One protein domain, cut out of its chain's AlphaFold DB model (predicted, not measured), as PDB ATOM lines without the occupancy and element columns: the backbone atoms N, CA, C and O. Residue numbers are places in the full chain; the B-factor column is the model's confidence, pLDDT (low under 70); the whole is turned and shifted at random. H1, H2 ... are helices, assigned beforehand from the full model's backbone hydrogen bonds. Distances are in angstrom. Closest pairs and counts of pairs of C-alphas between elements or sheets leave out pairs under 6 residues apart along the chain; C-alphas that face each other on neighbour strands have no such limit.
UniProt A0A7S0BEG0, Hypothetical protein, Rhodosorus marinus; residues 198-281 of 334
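AT A GLANCE: This is residues 198 to 281 of the 334 residues of the protein "Hypothetical protein" of Rhodosorus marinus (UniProt A0A7S0BEG0). Three helices make the core, their centres at the corners of a triangle: the longest, H1, is crossed by H3 along residues 212 to 217 and by H4 along its last residues, 217 to 222, at large angles. Two short helices, H2 and H5, lie far from the mean of the C-alphas, both near the last residues of H1 but apart from each other, and the stretch from 198 to 207 leads into H1 from its other end. The printed part has 84 residues with five named helices, H1 to H5 in chain order, and no named strand; the class is all helix. It is compact, with a radius of gyration of the C-alphas of 12.4 A, and rounded, with spans of 34 by 30 by 25 A.

HOW THE PARTS SIT: H1, residues 208 to 222, is the hub, touching three other helices. With residues 217 to 222 alone it touches H4, residues 256 to 265, at a steep tilt of 55 degrees, opposite ways; the closest C-alphas, of Ser 221 and Phe 260, are 4.6 A apart. With residues 212 to 217 alone it touches H3, residues 238 to 249, of which 239 to 243 alone take part; the closest C-alphas, of Val 213 and Asp 239, are 5.3 A apart, and the lines are about perpendicular, only just, at 73 degrees. H3, with residue 247 alone, only just touches H4, with 3 pairs of C-alphas within 8 A; the closest, of Met 247 and Ala 262, are 6.4 A apart, and the tilt is steep at 66 degrees, the same way. H5, residues 275 to 280, only just touches H1, at its residue 222 alone, with 3 pairs of C-alphas within 8 A; the closest, of Leu 222 and Leu 275, are 6.1 A apart, and the lines are about perpendicular at 75 degrees. H2, residues 230 to 233, is close to H1 but not clearly touching; the closest C-alphas, of Leu 220 and Cys 233, are 6.8 A apart. H2 is apart from H4 and H5, and only just apart from H3, at 8.4 A. In H1, H3, H4 and H5 every O i to N i+4 pair is within hydrogen-bond range; H2 is too short for such a pair.

IN THESE COORDINATES: H1 is 20.6 A long from first to last C-alpha and begins at C-alpha 208, (105.318, 148.173, 153.854). H3 is 16.9 A long and ends at C-alpha 249, (115.974, 137.698, 167.908). H4 is 14.2 A long, H5 8.6 A and H2 5.3 A. H5 ends at C-alpha 280, (103.470, 125.758, 143.123).

THE WHOLE: The two C-alphas farthest apart, of Leu 205 and Arg 227, are 35.0 A apart. The printed part has no cut. The link from H2 to H3 is tight, the other links between helices are short, and no link is long. The mean pLDDT of the printed part is 83.0; it is under 70 at residues 226 to 237 and residue 281.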
ATOM      1  N   ILE A 198     104.779 137.526 167.345       85.81
ATOM      2  CA  ILE A 198     104.819 136.242 168.072       85.81
ATOM      3  C   ILE A 198     103.964 136.269 169.339       85.81
ATOM      4  O   ILE A 198     103.449 135.242 169.774       85.81
ATOM      5  N   ARG A 199     103.809 137.445 169.950       83.69
ATOM      6  CA  ARG A 199     102.996 137.636 171.156       83.69
ATOM      7  C   ARG A 199     101.528 137.935 170.829       83.69
ATOM      8  O   ARG A 199     100.805 138.373 171.715       83.69
ATOM      9  N   GLY A 200     101.101 137.719 169.582       79.69
ATOM     10  CA  GLY A 200      99.769 138.089 169.102       79.69
ATOM     11  C   GLY A 200      99.639 139.577 168.775       79.69
ATOM     12  O   GLY A 200      98.560 140.140 168.930       79.69
ATOM     13  N   GLY A 201     100.742 140.230 168.389       80.06
ATOM     14  CA  GLY A 201     100.718 141.613 167.913       80.06
ATOM     15  C   GLY A 201      99.850 141.778 166.661       80.06
ATOM     16  O   GLY A 201      99.698 140.841 165.879       80.06
ATOM     17  N   ASP A 202      99.290 142.974 166.478       81.31
ATOM     18  CA  ASP A 202      98.422 143.275 165.341       81.31
ATOM     19  C   ASP A 202      99.236 143.466 164.051       81.31
ATOM     20  O   ASP A 202     100.118 144.324 163.955       81.31
ATOM     21  N   GLU A 203      98.917 142.658 163.045       82.00
ATOM     22  CA  GLU A 203      99.528 142.672 161.719       82.00
ATOM     23  C   GLU A 203      99.201 143.955 160.936       82.00
ATOM     24  O   GLU A 203      99.974 144.367 160.064       82.00
ATOM     25  N   SER A 204      98.097 144.630 161.278       82.69
ATOM     26  CA  SER A 204      97.691 145.896 160.656       82.69
ATOM     27  C   SER A 204      98.704 147.027 160.886       82.69
ATOM     28  O   SER A 204      98.809 147.942 160.067       82.69
ATOM     29  N   LEU A 205      99.506 146.930 161.955       83.88
ATOM     30  CA  LEU A 205     100.513 147.920 162.349       83.88
ATOM     31  C   LEU A 205     101.837 147.791 161.583       83.88
ATOM     32  O   LEU A 205     102.735 148.619 161.764       83.88
ATOM     33  N   LEU A 206     101.990 146.755 160.754       88.88
ATOM     34  CA  LEU A 206     103.186 146.568 159.939       88.88
ATOM     35  C   LEU A 206     103.237 147.602 158.814       88.88
ATOM     36  O   LEU A 206     102.287 147.760 158.042       88.88
ATOM     37  N   SER A 207     104.387 148.262 158.689       90.25
ATOM     38  CA  SER A 207     104.678 149.110 157.532       90.25
ATOM     39  C   SER A 207     104.973 148.268 156.284       90.25
ATOM     40  O   SER A 207     105.269 147.077 156.392       90.25
ATOM     41  N   ASP A 208     104.965 148.878 155.098       88.44
ATOM     42  CA  ASP A 208     105.318 148.173 153.854       88.44
ATOM     43  C   ASP A 208     106.743 147.604 153.891       88.44
ATOM     44  O   ASP A 208     106.959 146.459 153.503       88.44
ATOM     45  N   GLN A 209     107.690 148.327 154.493       87.38
ATOM     46  CA  GLN A 209     109.056 147.829 154.707       87.38
ATOM     47  C   GLN A 209     109.095 146.639 155.674       87.38
ATOM     48  O   GLN A 209     109.911 145.734 155.530       87.38
ATOM     49  N   ASP A 210     108.214 146.621 156.678       90.69
ATOM     50  CA  ASP A 210     108.134 145.490 157.605       90.69
ATOM     51  C   ASP A 210     107.624 144.248 156.852       90.69
ATOM     52  O   ASP A 210     108.134 143.143 157.048       90.69
ATOM     53  N   ARG A 211     106.653 144.438 155.944       89.56
ATOM     54  CA  ARG A 211     106.132 143.377 155.073       89.56
ATOM     55  C   ARG A 211     107.195 142.856 154.111       89.56
ATOM     56  O   ARG A 211     107.259 141.644 153.935       89.56
ATOM     57  N   GLU A 212     108.048 143.718 153.559       89.44
ATOM     58  CA  GLU A 212     109.179 143.320 152.706       89.44
ATOM     59  C   GLU A 212     110.176 142.421 153.454       89.44
ATOM     60  O   GLU A 212     110.558 141.365 152.945       89.44
ATOM     61  N   VAL A 213     110.530 142.767 154.698       90.81
ATOM     62  CA  VAL A 213     111.406 141.928 155.535       90.81
ATOM     63  C   VAL A 213     110.770 140.562 155.799       90.81
ATOM     64  O   VAL A 213     111.438 139.533 155.676       90.81
ATOM     65  N   VAL A 214     109.473 140.509 156.120       90.69
ATOM     66  CA  VAL A 214     108.798 139.218 156.335       90.69
ATOM     67  C   VAL A 214     108.657 138.429 155.028       90.69
ATOM     68  O   VAL A 214     108.853 137.215 155.035       90.69
ATOM     69  N   ALA A 215     108.400 139.088 153.896       89.19
ATOM     70  CA  ALA A 215     108.362 138.455 152.577       89.19
ATOM     71  C   ALA A 215     109.729 137.866 152.181       89.19
ATOM     72  O   ALA A 215     109.802 136.810 151.546       89.19
ATOM     73  N   PHE A 216     110.827 138.494 152.607       89.75
ATOM     74  CA  PHE A 216     112.164 137.932 152.448       89.75
ATOM     75  C   PHE A 216     112.340 136.646 153.271       89.75
ATOM     76  O   PHE A 216     112.813 135.638 152.740       89.75
ATOM     77  N   ILE A 217     111.910 136.634 154.542       90.38
ATOM     78  CA  ILE A 217     111.929 135.424 155.388       90.38
ATOM     79  C   ILE A 217     111.060 134.319 154.765       90.38
ATOM     80  O   ILE A 217     111.462 133.153 154.738       90.38
ATOM     81  N   GLU A 218     109.901 134.667 154.205       89.31
ATOM     82  CA  GLU A 218     109.035 133.732 153.484       89.31
ATOM     83  C   GLU A 218     109.747 133.128 152.269       89.31
ATOM     84  O   GLU A 218     109.823 131.906 152.130       89.31
ATOM     85  N   THR A 219     110.350 133.970 151.431       87.19
ATOM     86  CA  THR A 219     111.117 133.539 150.254       87.19
ATOM     87  C   THR A 219     112.265 132.608 150.651       87.19
ATOM     88  O   THR A 219     112.463 131.552 150.039       87.19
ATOM     89  N   LEU A 220     112.981 132.943 151.729       88.00
ATOM     90  CA  LEU A 220     114.042 132.106 152.283       88.00
ATOM     91  C   LEU A 220     113.493 130.760 152.782       88.00
ATOM     92  O   LEU A 220     114.102 129.722 152.525       88.00
ATOM     93  N   SER A 221     112.320 130.743 153.412       89.38
ATOM     94  CA  SER A 221     111.644 129.520 153.869       89.38
ATOM     95  C   SER A 221     111.246 128.611 152.705       89.38
ATOM     96  O   SER A 221     111.442 127.394 152.752       89.38
ATOM     97  N   LEU A 222     110.726 129.192 151.621       86.00
ATOM     98  CA  LEU A 222     110.324 128.459 150.416       86.00
ATOM     99  C   LEU A 222     111.519 127.846 149.671       86.00
ATOM    100  O   LEU A 222     111.348 126.856 148.956       86.00
ATOM    101  N   SER A 223     112.732 128.369 149.874       83.75
ATOM    102  CA  SER A 223     113.959 127.784 149.318       83.75
ATOM    103  C   SER A 223     114.340 126.434 149.953       83.75
ATOM    104  O   SER A 223     115.119 125.679 149.366       83.75
ATOM    105  N   MET A 224     113.757 126.067 151.103       80.69
ATOM    106  CA  MET A 224     114.050 124.807 151.792       80.69
ATOM    107  C   MET A 224     113.764 123.583 150.906       80.69
ATOM    108  O   MET A 224     112.639 123.363 150.454       80.69
ATOM    109  N   GLY A 225     114.776 122.748 150.662       71.19
ATOM    110  CA  GLY A 225     114.637 121.545 149.830       71.19
ATOM    111  C   GLY A 225     114.384 121.831 148.344       71.19
ATOM    112  O   GLY A 225     113.967 120.937 147.612       71.19
ATOM    113  N   SER A 226     114.595 123.071 147.891       68.44
ATOM    114  CA  SER A 226     114.589 123.443 146.476       68.44
ATOM    115  C   SER A 226     116.017 123.455 145.919       68.44
ATOM    116  O   SER A 226     116.968 123.733 146.644       68.44
ATOM    117  N   ARG A 227     116.178 123.209 144.611       60.72
ATOM    118  CA  ARG A 227     117.452 123.414 143.884       60.72
ATOM    119  C   ARG A 227     117.734 124.894 143.576       60.72
ATOM    120  O   ARG A 227     118.678 125.196 142.850       60.72
ATOM    121  N   MET A 228     116.905 125.810 144.080       57.62
ATOM    122  CA  MET A 228     117.126 127.248 143.943       57.62
ATOM    123  C   MET A 228     118.471 127.622 144.581       57.62
ATOM    124  O   MET A 228     118.689 127.298 145.750       57.62
ATOM    125  N   PRO A 229     119.384 128.288 143.850       56.09
ATOM    126  CA  PRO A 229     120.648 128.702 144.427       56.09
ATOM    127  C   PRO A 229     120.377 129.713 145.542       56.09
ATOM    128  O   PRO A 229     119.911 130.819 145.268       56.09
ATOM    129  N   LEU A 230     120.720 129.347 146.782       58.97
ATOM    130  CA  LEU A 230     120.670 130.213 147.970       58.97
ATOM    131  C   LEU A 230     121.336 131.577 147.704       58.97
ATOM    132  O   LEU A 230     120.912 132.601 148.227       58.97
ATOM    133  N   GLN A 231     122.332 131.585 146.811       57.59
ATOM    134  CA  GLN A 231     123.061 132.763 146.357       57.59
ATOM    135  C   GLN A 231     122.168 133.852 145.737       57.59
ATOM    136  O   GLN A 231     122.466 135.020 145.935       57.59
ATOM    137  N   LYS A 232     121.071 133.501 145.043       55.88
ATOM    138  CA  LYS A 232     120.119 134.486 144.485       55.88
ATOM    139  C   LYS A 232     119.205 135.101 145.548       55.88
ATOM    140  O   LYS A 232     118.708 136.199 145.360       55.88
ATOM    141  N   CYS A 233     118.972 134.399 146.656       55.62
ATOM    142  CA  CYS A 233     118.226 134.943 147.794       55.62
ATOM    143  C   CYS A 233     119.123 135.797 148.704       55.62
ATOM    144  O   CYS A 233     118.614 136.565 149.503       55.62
ATOM    145  N   LEU A 234     120.446 135.651 148.600       60.12
ATOM    146  CA  LEU A 234     121.456 136.343 149.407       60.12
ATOM    147  C   LEU A 234     122.012 137.604 148.736       60.12
ATOM    148  O   LEU A 234     123.004 138.154 149.230       60.12
ATOM    149  N   ASP A 235     121.418 138.061 147.627       58.84
ATOM    150  CA  ASP A 235     121.720 139.393 147.110       58.84
ATOM    151  C   ASP A 235     121.570 140.369 148.279       58.84
ATOM    152  O   ASP A 235     120.559 140.352 148.981       58.84
ATOM    153  N   LYS A 236     122.647 141.112 148.563       56.84
ATOM    154  CA  LYS A 236     122.874 141.886 149.796       56.84
ATOM    155  C   LYS A 236     121.928 143.090 149.896       56.84
ATOM    156  O   LYS A 236     122.383 144.232 149.954       56.84
ATOM    157  N   SER A 237     120.621 142.855 149.869       67.75
ATOM    158  CA  SER A 237     119.629 143.864 150.196       67.75
ATOM    159  C   SER A 237     119.701 144.153 151.689       67.75
ATOM    160  O   SER A 237     119.983 143.273 152.507       67.75
ATOM    161  N   ARG A 238     119.399 145.398 152.049       70.62
ATOM    162  CA  ARG A 238     119.235 145.837 153.438       70.62
ATOM    163  C   ARG A 238     118.196 144.982 154.181       70.62
ATOM    164  O   ARG A 238     118.343 144.747 155.378       70.62
ATOM    165  N   ASP A 239     117.221 144.448 153.453       78.62
ATOM    166  CA  ASP A 239     116.156 143.593 153.987       78.62
ATOM    167  C   ASP A 239     116.676 142.216 154.406       78.62
ATOM    168  O   ASP A 239     116.163 141.630 155.354       78.62
ATOM    169  N   ALA A 240     117.741 141.720 153.764       83.94
ATOM    170  CA  ALA A 240     118.368 140.456 154.134       83.94
ATOM    171  C   ALA A 240     119.046 140.556 155.509       83.94
ATOM    172  O   ALA A 240     118.926 139.647 156.331       83.94
ATOM    173  N   GLU A 241     119.729 141.672 155.789       87.38
ATOM    174  CA  GLU A 241     120.321 141.915 157.109       87.38
ATOM    175  C   GLU A 241     119.249 142.013 158.196       87.38
ATOM    176  O   GLU A 241     119.385 141.384 159.246       87.38
ATOM    177  N   ASP A 242     118.174 142.764 157.937       89.69
ATOM    178  CA  ASP A 242     117.061 142.912 158.877       89.69
ATOM    179  C   ASP A 242     116.326 141.581 159.095       89.69
ATOM    180  O   ASP A 242     116.020 141.234 160.234       89.69
ATOM    181  N   ALA A 243     116.125 140.774 158.051       89.69
ATOM    182  CA  ALA A 243     115.533 139.442 158.161       89.69
ATOM    183  C   ALA A 243     116.387 138.495 159.016       89.69
ATOM    184  O   ALA A 243     115.868 137.817 159.905       89.69
ATOM    185  N   PHE A 244     117.707 138.468 158.803       90.88
ATOM    186  CA  PHE A 244     118.604 137.665 159.633       90.88
ATOM    187  C   PHE A 244     118.664 138.153 161.080       90.88
ATOM    188  O   PHE A 244     118.865 137.342 161.989       90.88
ATOM    189  N   GLU A 245     118.505 139.452 161.313       91.94
ATOM    190  CA  GLU A 245     118.421 140.022 162.654       91.94
ATOM    191  C   GLU A 245     117.111 139.625 163.347       91.94
ATOM    192  O   GLU A 245     117.151 139.167 164.489       91.94
ATOM    193  N   VAL A 246     115.968 139.672 162.647       92.31
ATOM    194  CA  VAL A 246     114.695 139.115 163.142       92.31
ATOM    195  C   VAL A 246     114.891 137.653 163.533       92.31
ATOM    196  O   VAL A 246     114.647 137.295 164.681       92.31
ATOM    197  N   MET A 247     115.424 136.822 162.636       92.81
ATOM    198  CA  MET A 247     115.700 135.405 162.910       92.81
ATOM    199  C   MET A 247     116.611 135.205 164.135       92.81
ATOM    200  O   MET A 247     116.357 134.331 164.965       92.81
ATOM    201  N   SER A 248     117.617 136.066 164.311       92.81
ATOM    202  CA  SER A 248     118.500 136.042 165.486       92.81
ATOM    203  C   SER A 248     117.748 136.369 166.779       92.81
ATOM    204  O   SER A 248     117.931 135.678 167.781       92.81
ATOM    205  N   ARG A 249     116.847 137.364 166.764       92.44
ATOM    206  CA  ARG A 249     115.974 137.698 167.908       92.44
ATOM    207  C   ARG A 249     115.004 136.570 168.245       92.44
ATOM    208  O   ARG A 249     114.706 136.357 169.419       92.44
ATOM    209  N   LEU A 250     114.562 135.822 167.235       90.62
ATOM    210  CA  LEU A 250     113.723 134.633 167.406       90.62
ATOM    211  C   LEU A 250     114.504 133.398 167.860       90.62
ATOM    212  O   LEU A 250     113.896 132.374 168.158       90.62
ATOM    213  N   LYS A 251     115.836 133.503 167.958       92.75
ATOM    214  CA  LYS A 251     116.749 132.411 168.309       92.75
ATOM    215  C   LYS A 251     116.658 131.222 167.347       92.75
ATOM    216  O   LYS A 251     116.854 130.083 167.762       92.75
ATOM    217  N   VAL A 252     116.391 131.492 166.069       92.62
ATOM    218  CA  VAL A 252     116.422 130.480 165.008       92.62
ATOM    219  C   VAL A 252     117.687 130.627 164.166       92.62
ATOM    220  O   VAL A 252     118.271 131.707 164.048       92.62
ATOM    221  N   GLU A 253     118.132 129.527 163.567       90.12
ATOM    222  CA  GLU A 253     119.317 129.527 162.710       90.12
ATOM    223  C   GLU A 253     119.091 130.342 161.431       90.12
ATOM    224  O   GLU A 253     118.012 130.304 160.848       90.12
ATOM    225  N   LYS A 254     120.136 131.009 160.920       89.31
ATOM    226  CA  LYS A 254     120.124 131.786 159.661       89.31
ATOM    227  C   LYS A 254     120.142 130.888 158.414       89.31
ATOM    228  O   LYS A 254     120.964 131.058 157.518       89.31
ATOM    229  N   THR A 255     119.262 129.895 158.375       88.94
ATOM    230  CA  THR A 255     119.141 128.891 157.312       88.94
ATOM    231  C   THR A 255     117.710 128.874 156.765       88.94
ATOM    232  O   THR A 255     116.793 129.316 157.455       88.94
ATOM    233  N   PRO A 256     117.457 128.324 155.560       89.44
ATOM    234  CA  PRO A 256     116.091 128.116 155.060       89.44
ATOM    235  C   PRO A 256     115.191 127.346 156.033       89.44
ATOM    236  O   PRO A 256     113.993 127.601 156.118       89.44
ATOM    237  N   ARG A 257     115.781 126.418 156.799       90.62
ATOM    238  CA  ARG A 257     115.091 125.683 157.861       90.62
ATOM    239  C   ARG A 257     114.687 126.592 159.017       90.62
ATOM    240  O   ARG A 257     113.518 126.590 159.386       90.62
ATOM    241  N   GLY A 258     115.615 127.393 159.536       91.00
ATOM    242  CA  GLY A 258     115.291 128.354 160.588       91.00
ATOM    243  C   GLY A 258     114.323 129.443 160.117       91.00
ATOM    244  O   GLY A 258     113.489 129.892 160.892       91.00
ATOM    245  N   ALA A 259     114.347 129.817 158.833       91.94
ATOM    246  CA  ALA A 259     113.380 130.753 158.259       91.94
ATOM    247  C   ALA A 259     111.954 130.185 158.302       91.94
ATOM    248  O   ALA A 259     111.024 130.876 158.712       91.94
ATOM    249  N   PHE A 260     111.783 128.902 157.970       92.56
ATOM    250  CA  PHE A 260     110.491 128.227 158.107       92.56
ATOM    251  C   PHE A 260     110.021 128.190 159.559       92.56
ATOM    252  O   PHE A 260     108.857 128.467 159.832       92.56
ATOM    253  N   GLU A 261     110.924 127.885 160.493       93.31
ATOM    254  CA  GLU A 261     110.622 127.926 161.925       93.31
ATOM    255  C   GLU A 261     110.198 129.340 162.358       93.31
ATOM    256  O   GLU A 261     109.180 129.476 163.035       93.31
ATOM    257  N   ALA A 262     110.871 130.392 161.876       93.06
ATOM    258  CA  ALA A 262     110.451 131.779 162.086       93.06
ATOM    259  C   ALA A 262     109.054 132.062 161.515       93.06
ATOM    260  O   ALA A 262     108.231 132.645 162.212       93.06
ATOM    261  N   MET A 263     108.741 131.619 160.293       92.69
ATOM    262  CA  MET A 263     107.409 131.802 159.695       92.69
ATOM    263  C   MET A 263     106.306 131.075 160.470       92.69
ATOM    264  O   MET A 263     105.182 131.571 160.551       92.69
ATOM    265  N   VAL A 264     106.618 129.917 161.060       92.06
ATOM    266  CA  VAL A 264     105.701 129.204 161.961       92.06
ATOM    267  C   VAL A 264     105.523 129.971 163.272       92.06
ATOM    268  O   VAL A 264     104.396 130.119 163.737       92.06
ATOM    269  N   MET A 265     106.602 130.505 163.854       91.56
ATOM    270  CA  MET A 265     106.539 131.314 165.080       91.56
ATOM    271  C   MET A 265     105.766 132.621 164.882       91.56
ATOM    272  O   MET A 265     105.013 133.018 165.765       91.56
ATOM    273  N   LEU A 266     105.912 133.262 163.720       89.62
ATOM    274  CA  LEU A 266     105.157 134.455 163.322       89.62
ATOM    275  C   LEU A 266     103.680 134.153 163.005       89.62
ATOM    276  O   LEU A 266     102.938 135.066 162.662       89.62
ATOM    277  N   GLY A 267     103.248 132.888 163.068       87.31
ATOM    278  CA  GLY A 267     101.867 132.478 162.797       87.31
ATOM    279  C   GLY A 267     101.481 132.472 161.316       87.31
ATOM    280  O   GLY A 267     100.334 132.180 160.987       87.31
ATOM    281  N   ARG A 268     102.424 132.748 160.407       86.44
ATOM    282  CA  ARG A 268     102.159 132.803 158.963       86.44
ATOM    283  C   ARG A 268     102.128 131.425 158.317       86.44
ATOM    284  O   ARG A 268     101.354 131.195 157.390       86.44
ATOM    285  N   PHE A 269     102.957 130.502 158.801       89.06
ATOM    286  CA  PHE A 269     102.982 129.113 158.342       89.06
ATOM    287  C   PHE A 269     102.452 128.164 159.416       89.06
ATOM    288  O   PHE A 269     102.635 128.370 160.613       89.06
ATOM    289  N   ARG A 270     101.842 127.058 158.986       86.19
ATOM    290  CA  ARG A 270     101.527 125.940 159.882       86.19
ATOM    291  C   ARG A 270     102.741 125.023 160.006       86.19
ATOM    292  O   ARG A 270     103.477 124.809 159.048       86.19
ATOM    293  N   LYS A 271     102.906 124.384 161.167       87.81
ATOM    294  CA  LYS A 271     104.002 123.426 161.425       87.81
ATOM    295  C   LYS A 271     104.097 122.299 160.383       87.81
ATOM    296  O   LYS A 271     105.184 121.802 160.111       87.81
ATOM    297  N   HIS A 272     102.960 121.895 159.817       85.12
ATOM    298  CA  HIS A 272     102.849 120.828 158.817       85.12
ATOM    299  C   HIS A 272     102.467 121.357 157.428       85.12
ATOM    300  O   HIS A 272     101.908 120.620 156.618       85.12
ATOM    301  N   GLU A 273     102.727 122.638 157.160       82.88
ATOM    302  CA  GLU A 273     102.446 123.240 155.861       82.88
ATOM    303  C   GLU A 273     103.289 122.569 154.764       82.88
ATOM    304  O   GLU A 273     104.506 122.408 154.897       82.88
ATOM    305  N   SER A 274     102.662 122.206 153.644       84.25
ATOM    306  CA  SER A 274     103.402 121.711 152.482       84.25
ATOM    307  C   SER A 274     104.031 122.877 151.725       84.25
ATOM    308  O   SER A 274     103.373 123.564 150.943       84.25
ATOM    309  N   LEU A 275     105.340 123.067 151.903       84.25
ATOM    310  CA  LEU A 275     106.099 124.085 151.169       84.25
ATOM    311  C   LEU A 275     106.061 123.879 149.655       84.25
ATOM    312  O   LEU A 275     106.185 124.845 148.909       84.25
ATOM    313  N   HIS A 276     105.899 122.636 149.195       81.50
ATOM    314  CA  HIS A 276     105.760 122.335 147.774       81.50
ATOM    315  C   HIS A 276     104.457 122.904 147.200       81.50
ATOM    316  O   HIS A 276     104.484 123.498 146.126       81.50
ATOM    317  N   LEU A 277     103.342 122.777 147.931       80.31
ATOM    318  CA  LEU A 277     102.050 123.328 147.508       80.31
ATOM    319  C   LEU A 277     102.040 124.860 147.537       80.31
ATOM    320  O   LEU A 277     101.490 125.475 146.630       80.31
ATOM    321  N   ARG A 278     102.696 125.481 148.530       79.19
ATOM    322  CA  ARG A 278     102.868 126.944 148.546       79.19
ATOM    323  C   ARG A 278     103.726 127.443 147.388       79.19
ATOM    324  O   ARG A 278     103.377 128.432 146.763       79.19
ATOM    325  N   ARG A 279     104.819 126.743 147.065       80.31
ATOM    326  CA  ARG A 279     105.693 127.091 145.930       80.31
ATOM    327  C   ARG A 279     104.998 126.988 144.579       80.31
ATOM    328  O   ARG A 279     105.332 127.747 143.679       80.31
ATOM    329  N   SER A 280     104.120 126.005 144.409       75.62
ATOM    330  CA  SER A 280     103.470 125.758 143.123       75.62
ATOM    331  C   SER A 280     102.295 126.698 142.854       75.62
ATOM    332  O   SER A 280     101.778 126.689 141.741       75.62
ATOM    333  N   SER A 281     101.858 127.480 143.848       68.50
ATOM    334  CA  SER A 281     100.647 128.313 143.787       68.50
ATOM    335  C   SER A 281      99.384 127.541 143.363       68.50
ATOM    336  O   SER A 281      98.371 128.145 143.029       68.50
TER     337      SER A 281